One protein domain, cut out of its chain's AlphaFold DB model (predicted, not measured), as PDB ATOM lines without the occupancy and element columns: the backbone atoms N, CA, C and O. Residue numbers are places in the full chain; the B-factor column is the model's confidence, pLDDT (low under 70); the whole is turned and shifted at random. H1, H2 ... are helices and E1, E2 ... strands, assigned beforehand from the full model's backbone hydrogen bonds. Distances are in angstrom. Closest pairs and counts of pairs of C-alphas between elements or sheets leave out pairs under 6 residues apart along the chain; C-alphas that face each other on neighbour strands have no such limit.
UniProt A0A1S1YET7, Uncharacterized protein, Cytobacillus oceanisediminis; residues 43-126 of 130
ATOM      1  N   PRO A  43      22.181  10.266 -29.921       95.31
ATOM      2  CA  PRO A  43      22.315  11.359 -28.971       95.31
ATOM      3  C   PRO A  43      23.498  11.138 -28.024       95.31
ATOM      4  O   PRO A  43      23.867  10.007 -27.692       95.31
ATOM      5  N   LEU A  44      24.062  12.240 -27.530       95.44
ATOM      6  CA  LEU A  44      25.061  12.208 -26.468       95.44
ATOM      7  C   LEU A  44      24.394  11.861 -25.132       95.44
ATOM      8  O   LEU A  44      23.478  12.546 -24.689       95.44
ATOM      9  N   TYR A  45      24.890  10.820 -24.466       95.81
ATOM     10  CA  TYR A  45      24.501  10.489 -23.091       95.81
ATOM     11  C   TYR A  45      25.211  11.386 -22.067       95.81
ATOM     12  O   TYR A  45      24.672  11.706 -21.007       95.81
ATOM     13  N   LEU A  46      26.434  11.798 -22.400       95.50
ATOM     14  CA  LEU A  46      27.245  12.751 -21.653       95.50
ATOM     15  C   LEU A  46      27.540  13.943 -22.563       95.50
ATOM     16  O   LEU A  46      28.183  13.787 -23.601       95.50
ATOM     17  N   ASN A  47      27.092  15.126 -22.158       94.94
ATOM     18  CA  ASN A  47      27.364  16.368 -22.872       94.94
ATOM     19  C   ASN A  47      28.796  16.859 -22.638       94.94
ATOM     20  O   ASN A  47      29.481  16.437 -21.705       94.94
ATOM     21  N   TYR A  48      29.247  17.784 -23.482       94.25
ATOM     22  CA  TYR A  48      30.520  18.481 -23.316       94.25
ATOM     23  C   TYR A  48      30.515  19.827 -24.040       94.25
ATOM     24  O   TYR A  48      29.686  20.079 -24.913       94.25
ATOM     25  N   SER A  49      31.461  20.684 -23.676       93.12
ATOM     26  CA  SER A  49      31.731  21.954 -24.347       93.12
ATOM     27  C   SER A  49      33.217  22.087 -24.652       93.12
ATOM     28  O   SER A  49      34.044  21.384 -24.069       93.12
ATOM     29  N   ILE A  50      33.559  23.004 -25.553       89.38
ATOM     30  CA  ILE A  50      34.941  23.419 -25.785       89.38
ATOM     31  C   ILE A  50      35.133  24.788 -25.133       89.38
ATOM     32  O   ILE A  50      34.482  25.750 -25.532       89.38
ATOM     33  N   ASP A  51      36.015  24.859 -24.141       86.38
ATOM     34  CA  ASP A  51      36.396  26.089 -23.446       86.38
ATOM     35  C   ASP A  51      37.877  26.378 -23.708       86.38
ATOM     36  O   ASP A  51      38.728  25.539 -23.434       86.38
ATOM     37  N   GLU A  52      38.187  27.512 -24.338       84.38
ATOM     38  CA  GLU A  52      39.553  27.878 -24.765       84.38
ATOM     39  C   GLU A  52      40.321  26.757 -25.513       84.38
ATOM     40  O   GLU A  52      41.536  26.599 -25.385       84.38
ATOM     41  N   GLY A  53      39.611  25.956 -26.319       80.44
ATOM     42  CA  GLY A  53      40.193  24.823 -27.053       80.44
ATOM     43  C   GLY A  53      40.401  23.558 -26.210       80.44
ATOM     44  O   GLY A  53      41.070  22.621 -26.647       80.44
ATOM     45  N   LEU A  54      39.840  23.516 -25.001       83.62
ATOM     46  CA  LEU A  54      39.860  22.367 -24.105       83.62
ATOM     47  C   LEU A  54      38.459  21.757 -24.006       83.62
ATOM     48  O   LEU A  54      37.503  22.461 -23.684       83.62
ATOM     49  N   PRO A  55      38.309  20.442 -24.229       89.25
ATOM     50  CA  PRO A  55      37.042  19.777 -23.991       89.25
ATOM     51  C   PRO A  55      36.781  19.673 -22.486       89.25
ATOM     52  O   PRO A  55      37.584  19.100 -21.744       89.25
ATOM     53  N   VAL A  56      35.634  20.186 -22.046       91.19
ATOM     54  CA  VAL A  56      35.159  20.157 -20.659       91.19
ATOM     55  C   VAL A  56      33.893  19.303 -20.599       91.19
ATOM     56  O   VAL A  56      32.980  19.521 -21.400       91.19
ATOM     57  N   PRO A  57      33.812  18.309 -19.698       93.62
ATOM     58  CA  PRO A  57      32.656  17.434 -19.654       93.62
ATOM     59  C   PRO A  57      31.473  18.153 -18.999       93.62
ATOM     60  O   PRO A  57      31.592  18.741 -17.923       93.62
ATOM     61  N   GLY A  58      30.312  18.064 -19.632       94.50
ATOM     62  CA  GLY A  58      29.055  18.637 -19.166       94.50
ATOM     63  C   GLY A  58      28.281  17.690 -18.251       94.50
ATOM     64  O   GLY A  58      28.869  16.916 -17.489       94.50
ATOM     65  N   ASN A  59      26.954  17.779 -18.323       94.88
ATOM     66  CA  ASN A  59      26.040  16.932 -17.565       94.88
ATOM     67  C   ASN A  59      25.818  15.582 -18.253       94.88
ATOM     68  O   ASN A  59      25.961  15.444 -19.469       94.88
ATOM     69  N   ILE A  60      25.454  14.592 -17.442       94.19
ATOM     70  CA  ILE A  60      24.900  13.327 -17.917       94.19
ATOM     71  C   ILE A  60      23.404  13.566 -18.121       94.19
ATOM     72  O   ILE A  60      22.724  13.980 -17.186       94.19
ATOM     73  N   GLU A  61      22.912  13.347 -19.336       86.94
ATOM     74  CA  GLU A  61      21.519  13.642 -19.707       86.94
ATOM     75  C   GLU A  61      20.577  12.445 -19.476       86.94
ATOM     76  O   GLU A  61      19.366  12.585 -19.602       86.94
ATOM     77  N   GLU A  62      21.122  11.261 -19.159       77.94
ATOM     78  CA  GLU A  62      20.376  10.009 -18.914       77.94
ATOM     79  C   GLU A  62      19.338   9.669 -20.005       77.94
ATOM     80  O   GLU A  62      18.294   9.064 -19.752       77.94
ATOM     81  N   ILE A  63      19.627  10.048 -21.254       81.31
ATOM     82  CA  ILE A  63      18.723   9.830 -22.383       81.31
ATOM     83  C   ILE A  63      18.620   8.330 -22.653       81.31
ATOM     84  O   ILE A  63      19.592   7.683 -23.048       81.31
ATOM     85  N   ARG A  64      17.411   7.787 -22.497       74.19
ATOM     86  CA  ARG A  64      17.082   6.428 -22.926       74.19
ATOM     87  C   ARG A  64      16.703   6.449 -24.398       74.19
ATOM     88  O   ARG A  64      15.662   6.983 -24.771       74.19
ATOM     89  N   ASN A  65      17.575   5.883 -25.220       81.44
ATOM     90  CA  ASN A  65      17.339   5.673 -26.640       81.44
ATOM     91  C   ASN A  65      17.518   4.184 -26.939       81.44
ATOM     92  O   ASN A  65      18.572   3.619 -26.634       81.44
ATOM     93  N   ASP A  66      16.482   3.567 -27.505       77.88
ATOM     94  CA  ASP A  66      16.476   2.135 -27.803       77.88
ATOM     95  C   ASP A  66      17.457   1.771 -28.930       77.88
ATOM     96  O   ASP A  66      18.002   0.672 -28.924       77.88
ATOM     97  N   ASN A  67      17.756   2.707 -29.840       86.75
ATOM     98  CA  ASN A  67      18.708   2.487 -30.930       86.75
ATOM     99  C   ASN A  67      20.156   2.574 -30.435       86.75
ATOM    100  O   ASN A  67      20.981   1.727 -30.761       86.75
ATOM    101  N   GLY A  68      20.475   3.589 -29.630       93.56
ATOM    102  CA  GLY A  68      21.812   3.757 -29.078       93.56
ATOM    103  C   GLY A  68      22.124   5.172 -28.612       93.56
ATOM    104  O   GLY A  68      21.351   6.108 -28.813       93.56
ATOM    105  N   VAL A  69      23.273   5.310 -27.955       96.44
ATOM    106  CA  VAL A  69      23.786   6.565 -27.398       96.44
ATOM    107  C   VAL A  69      25.298   6.677 -27.588       96.44
ATOM    108  O   VAL A  69      26.006   5.678 -27.759       96.44
ATOM    109  N   LEU A  70      25.803   7.907 -27.515       96.12
ATOM    110  CA  LEU A  70      27.225   8.223 -27.607       96.12
ATOM    111  C   LEU A  70      27.777   8.722 -26.269       96.12
ATOM    112  O   LEU A  70      27.178   9.572 -25.610       96.12
ATOM    113  N   ILE A  71      28.968   8.245 -25.896       95.62
ATOM    114  CA  ILE A  71      29.752   8.813 -24.789       95.62
ATOM    115  C   ILE A  71      31.035   9.431 -25.352       95.62
ATOM    116  O   ILE A  71      31.891   8.679 -25.828       95.62
ATOM    117  N   PRO A  72      31.207  10.763 -25.281       95.19
ATOM    118  CA  PRO A  72      32.402  11.438 -25.760       95.19
ATOM    119  C   PRO A  72      33.605  11.186 -24.847       95.19
ATOM    120  O   PRO A  72      33.489  11.035 -23.630       95.19
ATOM    121  N   ILE A  73      34.790  11.176 -25.450       91.25
ATOM    122  CA  ILE A  73      36.083  11.009 -24.790       91.25
ATOM    123  C   ILE A  73      37.108  11.896 -25.502       91.25
ATOM    124  O   ILE A  73      37.329  11.735 -26.705       91.25
ATOM    125  N   PRO A  74      37.808  12.789 -24.789       88.62
ATOM    126  CA  PRO A  74      38.868  13.592 -25.386       88.62
ATOM    127  C   PRO A  74      40.003  12.733 -25.955       88.62
ATOM    128  O   PRO A  74      40.640  11.975 -25.215       88.62
ATOM    129  N   LYS A  75      40.350  12.906 -27.240       80.81
ATOM    130  CA  LYS A  75      41.522  12.223 -27.838       80.81
ATOM    131  C   LYS A  75      42.823  12.682 -27.193       80.81
ATOM    132  O   LYS A  75      43.773  11.915 -27.055       80.81
ATOM    133  N   VAL A  76      42.859  13.943 -26.768       67.12
ATOM    134  CA  VAL A  76      44.061  14.604 -26.256       67.12
ATOM    135  C   VAL A  76      44.138  14.565 -24.727       67.12
ATOM    136  O   VAL A  76      44.739  15.438 -24.103       67.12
ATOM    137  N   ILE A  77      43.576  13.533 -24.086       61.06
ATOM    138  CA  ILE A  77      43.579  13.451 -22.619       61.06
ATOM    139  C   ILE A  77      44.999  13.436 -22.030       61.06
ATOM    140  O   ILE A  77      45.193  13.816 -20.882       61.06
ATOM    141  N   GLN A  78      46.013  13.046 -22.812       55.59
ATOM    142  CA  GLN A  78      47.415  13.126 -22.393       55.59
ATOM    143  C   GLN A  78      47.934  14.571 -22.291       55.59
ATOM    144  O   GLN A  78      48.646  14.867 -21.336       55.59
ATOM    145  N   ASN A  79      47.529  15.487 -23.182       56.22
ATOM    146  CA  ASN A  79      47.905  16.905 -23.066       56.22
ATOM    147  C   ASN A  79      47.027  17.638 -22.040       56.22
ATOM    148  O   ASN A  79      47.521  18.522 -21.341       56.22
ATOM    149  N   VAL A  80      45.758  17.227 -21.887       57.16
ATOM    150  CA  VAL A  80      44.859  17.733 -20.832       57.16
ATOM    151  C   VAL A  80      45.398  17.372 -19.444       57.16
ATOM    152  O   VAL A  80      45.452  18.229 -18.571       57.16
ATOM    153  N   LYS A  81      45.901  16.144 -19.240       55.62
ATOM    154  CA  LYS A  81      46.454  15.679 -17.951       55.62
ATOM    155  C   LYS A  81      47.648  16.487 -17.435       55.62
ATOM    156  O   LYS A  81      47.858  16.517 -16.228       55.62
ATOM    157  N   VAL A  82      48.436  17.102 -18.320       57.56
ATOM    158  CA  VAL A  82      49.643  17.856 -17.932       57.56
ATOM    159  C   VAL A  82      49.307  19.290 -17.516       57.56
ATOM    160  O   VAL A  82      49.994  19.842 -16.662       57.56
ATOM    161  N   LYS A  83      48.255  19.887 -18.090       58.25
ATOM    162  CA  LYS A  83      47.868  21.279 -17.812       58.25
ATOM    163  C   LYS A  83      46.641  21.422 -16.899       58.25
ATOM    164  O   LYS A  83      46.553  22.422 -16.201       58.25
ATOM    165  N   PHE A  84      45.734  20.439 -16.869       68.38
ATOM    166  CA  PHE A  84      44.432  20.527 -16.191       68.38
ATOM    167  C   PHE A  84      44.019  19.180 -15.572       68.38
ATOM    168  O   PHE A  84      43.163  18.454 -16.084       68.38
ATOM    169  N   SER A  85      44.655  18.825 -14.454       73.75
ATOM    170  CA  SER A  85      44.417  17.561 -13.738       73.75
ATOM    171  C   SER A  85      42.966  17.387 -13.275       73.75
ATOM    172  O   SER A  85      42.453  16.269 -13.320       73.75
ATOM    173  N   GLU A  86      42.298  18.472 -12.880       82.69
ATOM    174  CA  GLU A  86      40.904  18.456 -12.422       82.69
ATOM    175  C   GLU A  86      39.935  18.110 -13.558       82.69
ATOM    176  O   GLU A  86      39.124  17.200 -13.410       82.69
ATOM    177  N   ILE A  87      40.094  18.732 -14.731       85.56
ATOM    178  CA  ILE A  87      39.287  18.427 -15.927       85.56
ATOM    179  C   ILE A  87      39.500  16.973 -16.364       85.56
ATOM    180  O   ILE A  87      38.548  16.269 -16.702       85.56
ATOM    181  N   ALA A  88      40.741  16.477 -16.320       83.31
ATOM    182  CA  ALA A  88      41.028  15.079 -16.633       83.31
ATOM    183  C   ALA A  88      40.373  14.102 -15.636       83.31
ATOM    184  O   ALA A  88      39.944  13.015 -16.035       83.31
ATOM    185  N   ALA A  89      40.311  14.465 -14.353       84.00
ATOM    186  CA  ALA A  89      39.639  13.675 -13.326       84.00
ATOM    187  C   ALA A  89      38.112  13.698 -13.494       84.00
ATOM    188  O   ALA A  89      37.484  12.645 -13.377       84.00
ATOM    189  N   ASP A  90      37.528  14.851 -13.830       89.56
ATOM    190  CA  ASP A  90      36.086  14.979 -14.061       89.56
ATOM    191  C   ASP A  90      35.645  14.168 -15.287       89.56
ATOM    192  O   ASP A  90      34.739  13.339 -15.195       89.56
ATOM    193  N   TRP A  91      36.380  14.273 -16.402       90.56
ATOM    194  CA  TRP A  91      36.158  13.431 -17.585       90.56
ATOM    195  C   TRP A  91      36.158  11.953 -17.233       90.56
ATOM    196  O   TRP A  91      35.271  11.198 -17.626       90.56
ATOM    197  N   ARG A  92      37.161  11.540 -16.460       87.50
ATOM    198  CA  ARG A  92      37.303  10.156 -16.040       87.50
ATOM    199  C   ARG A  92      36.094   9.686 -15.235       87.50
ATOM    200  O   ARG A  92      35.583   8.600 -15.498       87.50
ATOM    201  N   MET A  93      35.653  10.480 -14.262       89.38
ATOM    202  CA  MET A  93      34.523  10.118 -13.412       89.38
ATOM    203  C   MET A  93      33.209  10.102 -14.188       89.38
ATOM    204  O   MET A  93      32.462   9.133 -14.068       89.38
ATOM    205  N   LYS A  94      32.953  11.099 -15.036       93.62
ATOM    206  CA  LYS A  94      31.725  11.170 -15.838       93.62
ATOM    207  C   LYS A  94      31.639  10.059 -16.877       93.62
ATOM    208  O   LYS A  94      30.587   9.437 -16.998       93.62
ATOM    209  N   VAL A  95      32.740   9.729 -17.555       93.12
ATOM    210  CA  VAL A  95      32.786   8.572 -18.465       93.12
ATOM    211  C   VAL A  95      32.577   7.273 -17.690       93.12
ATOM    212  O   VAL A  95      31.775   6.450 -18.117       93.12
ATOM    213  N   ARG A  96      33.227   7.096 -16.528       91.69
ATOM    214  CA  ARG A  96      33.020   5.913 -15.676       91.69
ATOM    215  C   ARG A  96      31.549   5.752 -15.308       91.69
ATOM    216  O   ARG A  96      30.998   4.679 -15.531       91.69
ATOM    217  N   VAL A  97      30.929   6.787 -14.744       93.31
ATOM    218  CA  VAL A  97      29.523   6.744 -14.311       93.31
ATOM    219  C   VAL A  97      28.608   6.454 -15.499       93.31
ATOM    220  O   VAL A  97      27.786   5.550 -15.418       93.31
ATOM    221  N   SER A  98      28.822   7.132 -16.629       94.62
ATOM    222  CA  SER A  98      28.005   6.953 -17.835       94.62
ATOM    223  C   SER A  98      28.107   5.536 -18.403       94.62
ATOM    224  O   SER A  98      27.096   4.879 -18.625       94.62
ATOM    225  N   VAL A  99      29.331   5.034 -18.597       93.44
ATOM    226  CA  VAL A  99      29.561   3.697 -19.160       93.44
ATOM    227  C   VAL A  99      29.043   2.620 -18.212       93.44
ATOM    228  O   VAL A  99      28.346   1.715 -18.649       93.44
ATOM    229  N   THR A 100      29.353   2.705 -16.916       92.50
ATOM    230  CA  THR A 100      28.910   1.680 -15.955       92.50
ATOM    231  C   THR A 100      27.396   1.658 -15.773       92.50
ATOM    232  O   THR A 100      26.836   0.569 -15.690       92.50
ATOM    233  N   GLY A 101      26.733   2.821 -15.777       92.56
ATOM    234  CA  GLY A 101      25.272   2.909 -15.743       92.56
ATOM    235  C   GLY A 101      24.626   2.268 -16.971       92.56
ATOM    236  O   GLY A 101      23.785   1.390 -16.833       92.56
ATOM    237  N   LEU A 102      25.092   2.617 -18.173       93.31
ATOM    238  CA  LEU A 102      24.560   2.039 -19.412       93.31
ATOM    239  C   LEU A 102      24.791   0.526 -19.507       93.31
ATOM    240  O   LEU A 102      23.885  -0.208 -19.895       93.31
ATOM    241  N   LEU A 103      25.976   0.039 -19.124       91.94
ATOM    242  CA  LEU A 103      26.253  -1.401 -19.082       91.94
ATOM    243  C   LEU A 103      25.310  -2.128 -18.110       91.94
ATOM    244  O   LEU A 103      24.836  -3.218 -18.422       91.94
ATOM    245  N   ALA A 104      25.007  -1.528 -16.952       91.12
ATOM    246  CA  ALA A 104      24.042  -2.081 -15.998       91.12
ATOM    247  C   ALA A 104      22.604  -2.096 -16.552       91.12
ATOM    248  O   ALA A 104      21.842  -3.008 -16.238       91.12
ATOM    249  N   ASP A 105      22.266  -1.145 -17.426       90.69
ATOM    250  CA  ASP A 105      20.966  -1.039 -18.104       90.69
ATOM    251  C   ASP A 105      20.846  -1.931 -19.365       90.69
ATOM    252  O   ASP A 105      19.832  -1.901 -20.076       90.69
ATOM    253  N   GLY A 106      21.857  -2.767 -19.637       91.38
ATOM    254  CA  GLY A 106      21.858  -3.741 -20.733       91.38
ATOM    255  C   GLY A 106      22.365  -3.199 -22.072       91.38
ATOM    256  O   GLY A 106      22.150  -3.824 -23.115       91.38
ATOM    257  N   TYR A 107      23.032  -2.044 -22.068       92.88
ATOM    258  CA  TYR A 107      23.769  -1.571 -23.234       92.88
ATOM    259  C   TYR A 107      25.108  -2.291 -23.368       92.88
ATOM    260  O   TYR A 107      25.719  -2.702 -22.385       92.88
ATOM    261  N   ILE A 108      25.606  -2.378 -24.598       92.44
ATOM    262  CA  ILE A 108      26.955  -2.848 -24.909       92.44
ATOM    263  C   ILE A 108      27.679  -1.868 -25.816       92.44
ATOM    264  O   ILE A 108      27.076  -1.222 -26.670       92.44
ATOM    265  N   ILE A 109      28.998  -1.788 -25.653       92.31
ATOM    266  CA  ILE A 109      29.849  -0.997 -26.540       92.31
ATOM    267  C   ILE A 109      29.983  -1.744 -27.872       92.31
ATOM    268  O   ILE A 109      30.530  -2.845 -27.922       92.31
ATOM    269  N   LYS A 110      29.507  -1.133 -28.956       90.38
ATOM    270  CA  LYS A 110      29.513  -1.707 -30.315       90.38
ATOM    271  C   LYS A 110      30.658  -1.203 -31.178       90.38
ATOM    272  O   LYS A 110      31.043  -1.853 -32.152       90.38
ATOM    273  N   GLY A 111      31.217  -0.052 -30.824       90.31
ATOM    274  CA  GLY A 111      32.276   0.559 -31.601       90.31
ATOM    275  C   GLY A 111      32.756   1.882 -31.037       90.31
ATOM    276  O   GLY A 111      32.398   2.296 -29.932       90.31
ATOM    277  N   VAL A 112      33.604   2.525 -31.833       91.00
ATOM    278  CA  VAL A 112      34.162   3.841 -31.542       91.00
ATOM    279  C   VAL A 112      34.055   4.702 -32.791       91.00
ATOM    280  O   VAL A 112      34.561   4.322 -33.848       91.00
ATOM    281  N   LEU A 113      33.436   5.871 -32.657       92.50
ATOM    282  CA  LEU A 113      33.546   6.949 -33.636       92.50
ATOM    283  C   LEU A 113      34.688   7.877 -33.240       92.50
ATOM    284  O   LEU A 113      35.006   8.027 -32.062       92.50
ATOM    285  N   VAL A 114      35.329   8.497 -34.223       89.75
ATOM    286  CA  VAL A 114      36.444   9.415 -33.988       89.75
ATOM    287  C   VAL A 114      36.320  10.584 -34.949       89.75
ATOM    288  O   VAL A 114      36.242  10.369 -36.158       89.75
ATOM    289  N   ASP A 115      36.363  11.800 -34.417       87.50
ATOM    290  CA  ASP A 115      36.523  13.027 -35.196       87.50
ATOM    291  C   ASP A 115      37.924  13.637 -34.974       87.50
ATOM    292  O   ASP A 115      38.873  12.944 -34.573       87.50
ATOM    293  N   SER A 116      38.114  14.916 -35.309       82.94
ATOM    294  CA  SER A 116      39.392  15.608 -35.125       82.94
ATOM    295  C   SER A 116      39.841  15.671 -33.660       82.94
ATOM    296  O   SER A 116      41.020  15.428 -33.392       82.94
ATOM    297  N   GLU A 117      38.929  15.914 -32.720       82.38
ATOM    298  CA  GLU A 117      39.228  16.286 -31.327       82.38
ATOM    299  C   GLU A 117      38.741  15.248 -30.302       82.38
ATOM    300  O   GLU A 117      39.390  15.019 -29.273       82.38
ATOM    301  N   MET A 118      37.650  14.558 -30.622       90.88
ATOM    302  CA  MET A 118      36.921  13.658 -29.741       90.88
ATOM    303  C   MET A 118      36.828  12.249 -30.336       90.88
ATOM    304  O   MET A 118      36.807  12.027 -31.548       90.88
ATOM    305  N   GLY A 119      36.826  11.262 -29.448       93.38
ATOM    306  CA  GLY A 119      36.328   9.923 -29.723       93.38
ATOM    307  C   GLY A 119      34.981   9.736 -29.040       93.38
ATOM    308  O   GLY A 119      34.680  10.431 -28.075       93.38
ATOM    309  N   TYR A 120      34.193   8.776 -29.505       95.00
ATOM    310  CA  TYR A 120      32.893   8.461 -28.926       95.00
ATOM    311  C   TYR A 120      32.755   6.955 -28.806       95.00
ATOM    312  O   TYR A 120      32.880   6.252 -29.809       95.00
ATOM    313  N   TYR A 121      32.483   6.453 -27.601       94.62
ATOM    314  CA  TYR A 121      31.956   5.098 -27.479       94.62
ATOM    315  C   TYR A 121      30.536   5.080 -28.024       94.62
ATOM    316  O   TYR A 121      29.720   5.919 -27.644       94.62
ATOM    317  N   VAL A 122      30.261   4.107 -28.886       94.81
ATOM    318  CA  VAL A 122      28.918   3.817 -29.381       94.81
ATOM    319  C   VAL A 122      28.338   2.708 -28.523       94.81
ATOM    320  O   VAL A 122      28.910   1.613 -28.483       94.81
ATOM    321  N   LEU A 123      27.237   2.990 -27.827       94.44
ATOM    322  CA  LEU A 123      26.538   2.019 -26.997       94.44
ATOM    323  C   LEU A 123      25.142   1.766 -27.553       94.44
ATOM    324  O   LEU A 123      24.385   2.705 -27.770       94.44
ATOM    325  N   GLU A 124      24.793   0.498 -27.734       93.62
ATOM    326  CA  GLU A 124      23.465   0.065 -28.182       93.62
ATOM    327  C   GLU A 124      22.895  -0.917 -27.166       93.62
ATOM    328  O   GLU A 124      23.651  -1.658 -26.526       93.62
ATOM    329  N   ARG A 125      21.573  -0.928 -27.005       91.00
ATOM    330  CA  ARG A 125      20.913  -1.864 -26.098       91.00
ATOM    331  C   ARG A 125      20.831  -3.238 -26.751       91.00
ATOM    332  O   ARG A 125      20.517  -3.347 -27.932       91.00
ATOM    333  N   ILE A 126      21.126  -4.296 -25.997       83.25
ATOM    334  CA  ILE A 126      20.838  -5.649 -26.477       83.25
ATOM    335  C   ILE A 126      19.315  -5.811 -26.439       83.25
ATOM    336  O   ILE A 126      18.718  -5.772 -25.361       83.25
TER     337      ILE A 126
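This is residues 43 to 126 of the 130 residues of an uncharacterized protein of Cytobacillus oceanisediminis (UniProt A0A1S1YET7). What shape do these atoms make? The long helix H2 covers one face of the antiparallel sheet E3 E5 E4, and the hairpin of E1 and E2 packs on both H2 and E3, with short H1 at one end of H2. What is it made of? The printed part has 84 residues, with two named helices and five named strands in the order E1 E2 E3 H1 H2 E4 E5, a mixed class. It is compact, with a radius of gyration of the C-alphas of 12.6 A, yet elongated, spanning 39 by 22 by 17 A.

Where are the first strands? E1, residues 46 to 51, 16.3 A, begins at C-alpha 46 (27.245, 12.751, -21.653); E2 is residues 54 to 60, 18.5 A, and E3 residues 69 to 74, 16.8 A. What follows? H1 is residues 77 to 83, H2 residues 85 to 104, 28.4 A. E4, residues 107 to 114, 19.9 A, bends by 57 degrees at residue 110; E5, residues 118 to 125, 22.6 A, ends at C-alpha 125 (20.913, -1.864, -26.098).

How do strands pair? E1 and E2 form an antiparallel hairpin, N 49 and O 56 3.0 A apart. Inner strand E5 is antiparallel to E3, N 71 and O 121 3.0 A apart, and to E4, its hairpin partner, N 110 and O 122 2.8 A apart. Where is H2? Two layers: H2 is on one face of the sheet E3 E5 E4, height over the sheet 9.6 A, along the strands, closest C-alphas to E3 Ile 71 and Val 95, 7.0 A. E3, H1 H2, E4 form a split strand-helix-strand unit, same-way strands with E5 between, crossover right-handed. H2's closest C-alphas to E2 are Trp 91 and Pro 57, 5.7 A. And H1? It touches H2's residues 87 to 88 alone, closest C-alphas Lys 81 and Ala 88, 5.6 A, a helical hairpin at a shallow tilt of 31 degrees, opposite ways. Every O i to N i+4 pair is within hydrogen-bond range in H2, 1 of 3 in H1, beside 2 of 4 O i to N i+3 pairs.

How large is it? The C-alphas farthest apart, Lys 83 and Ile 126, are 39.1 A apart. Any cut or low confidence? The printed part has no cut, and no link is long; residues 76 to 84 have pLDDT under 70.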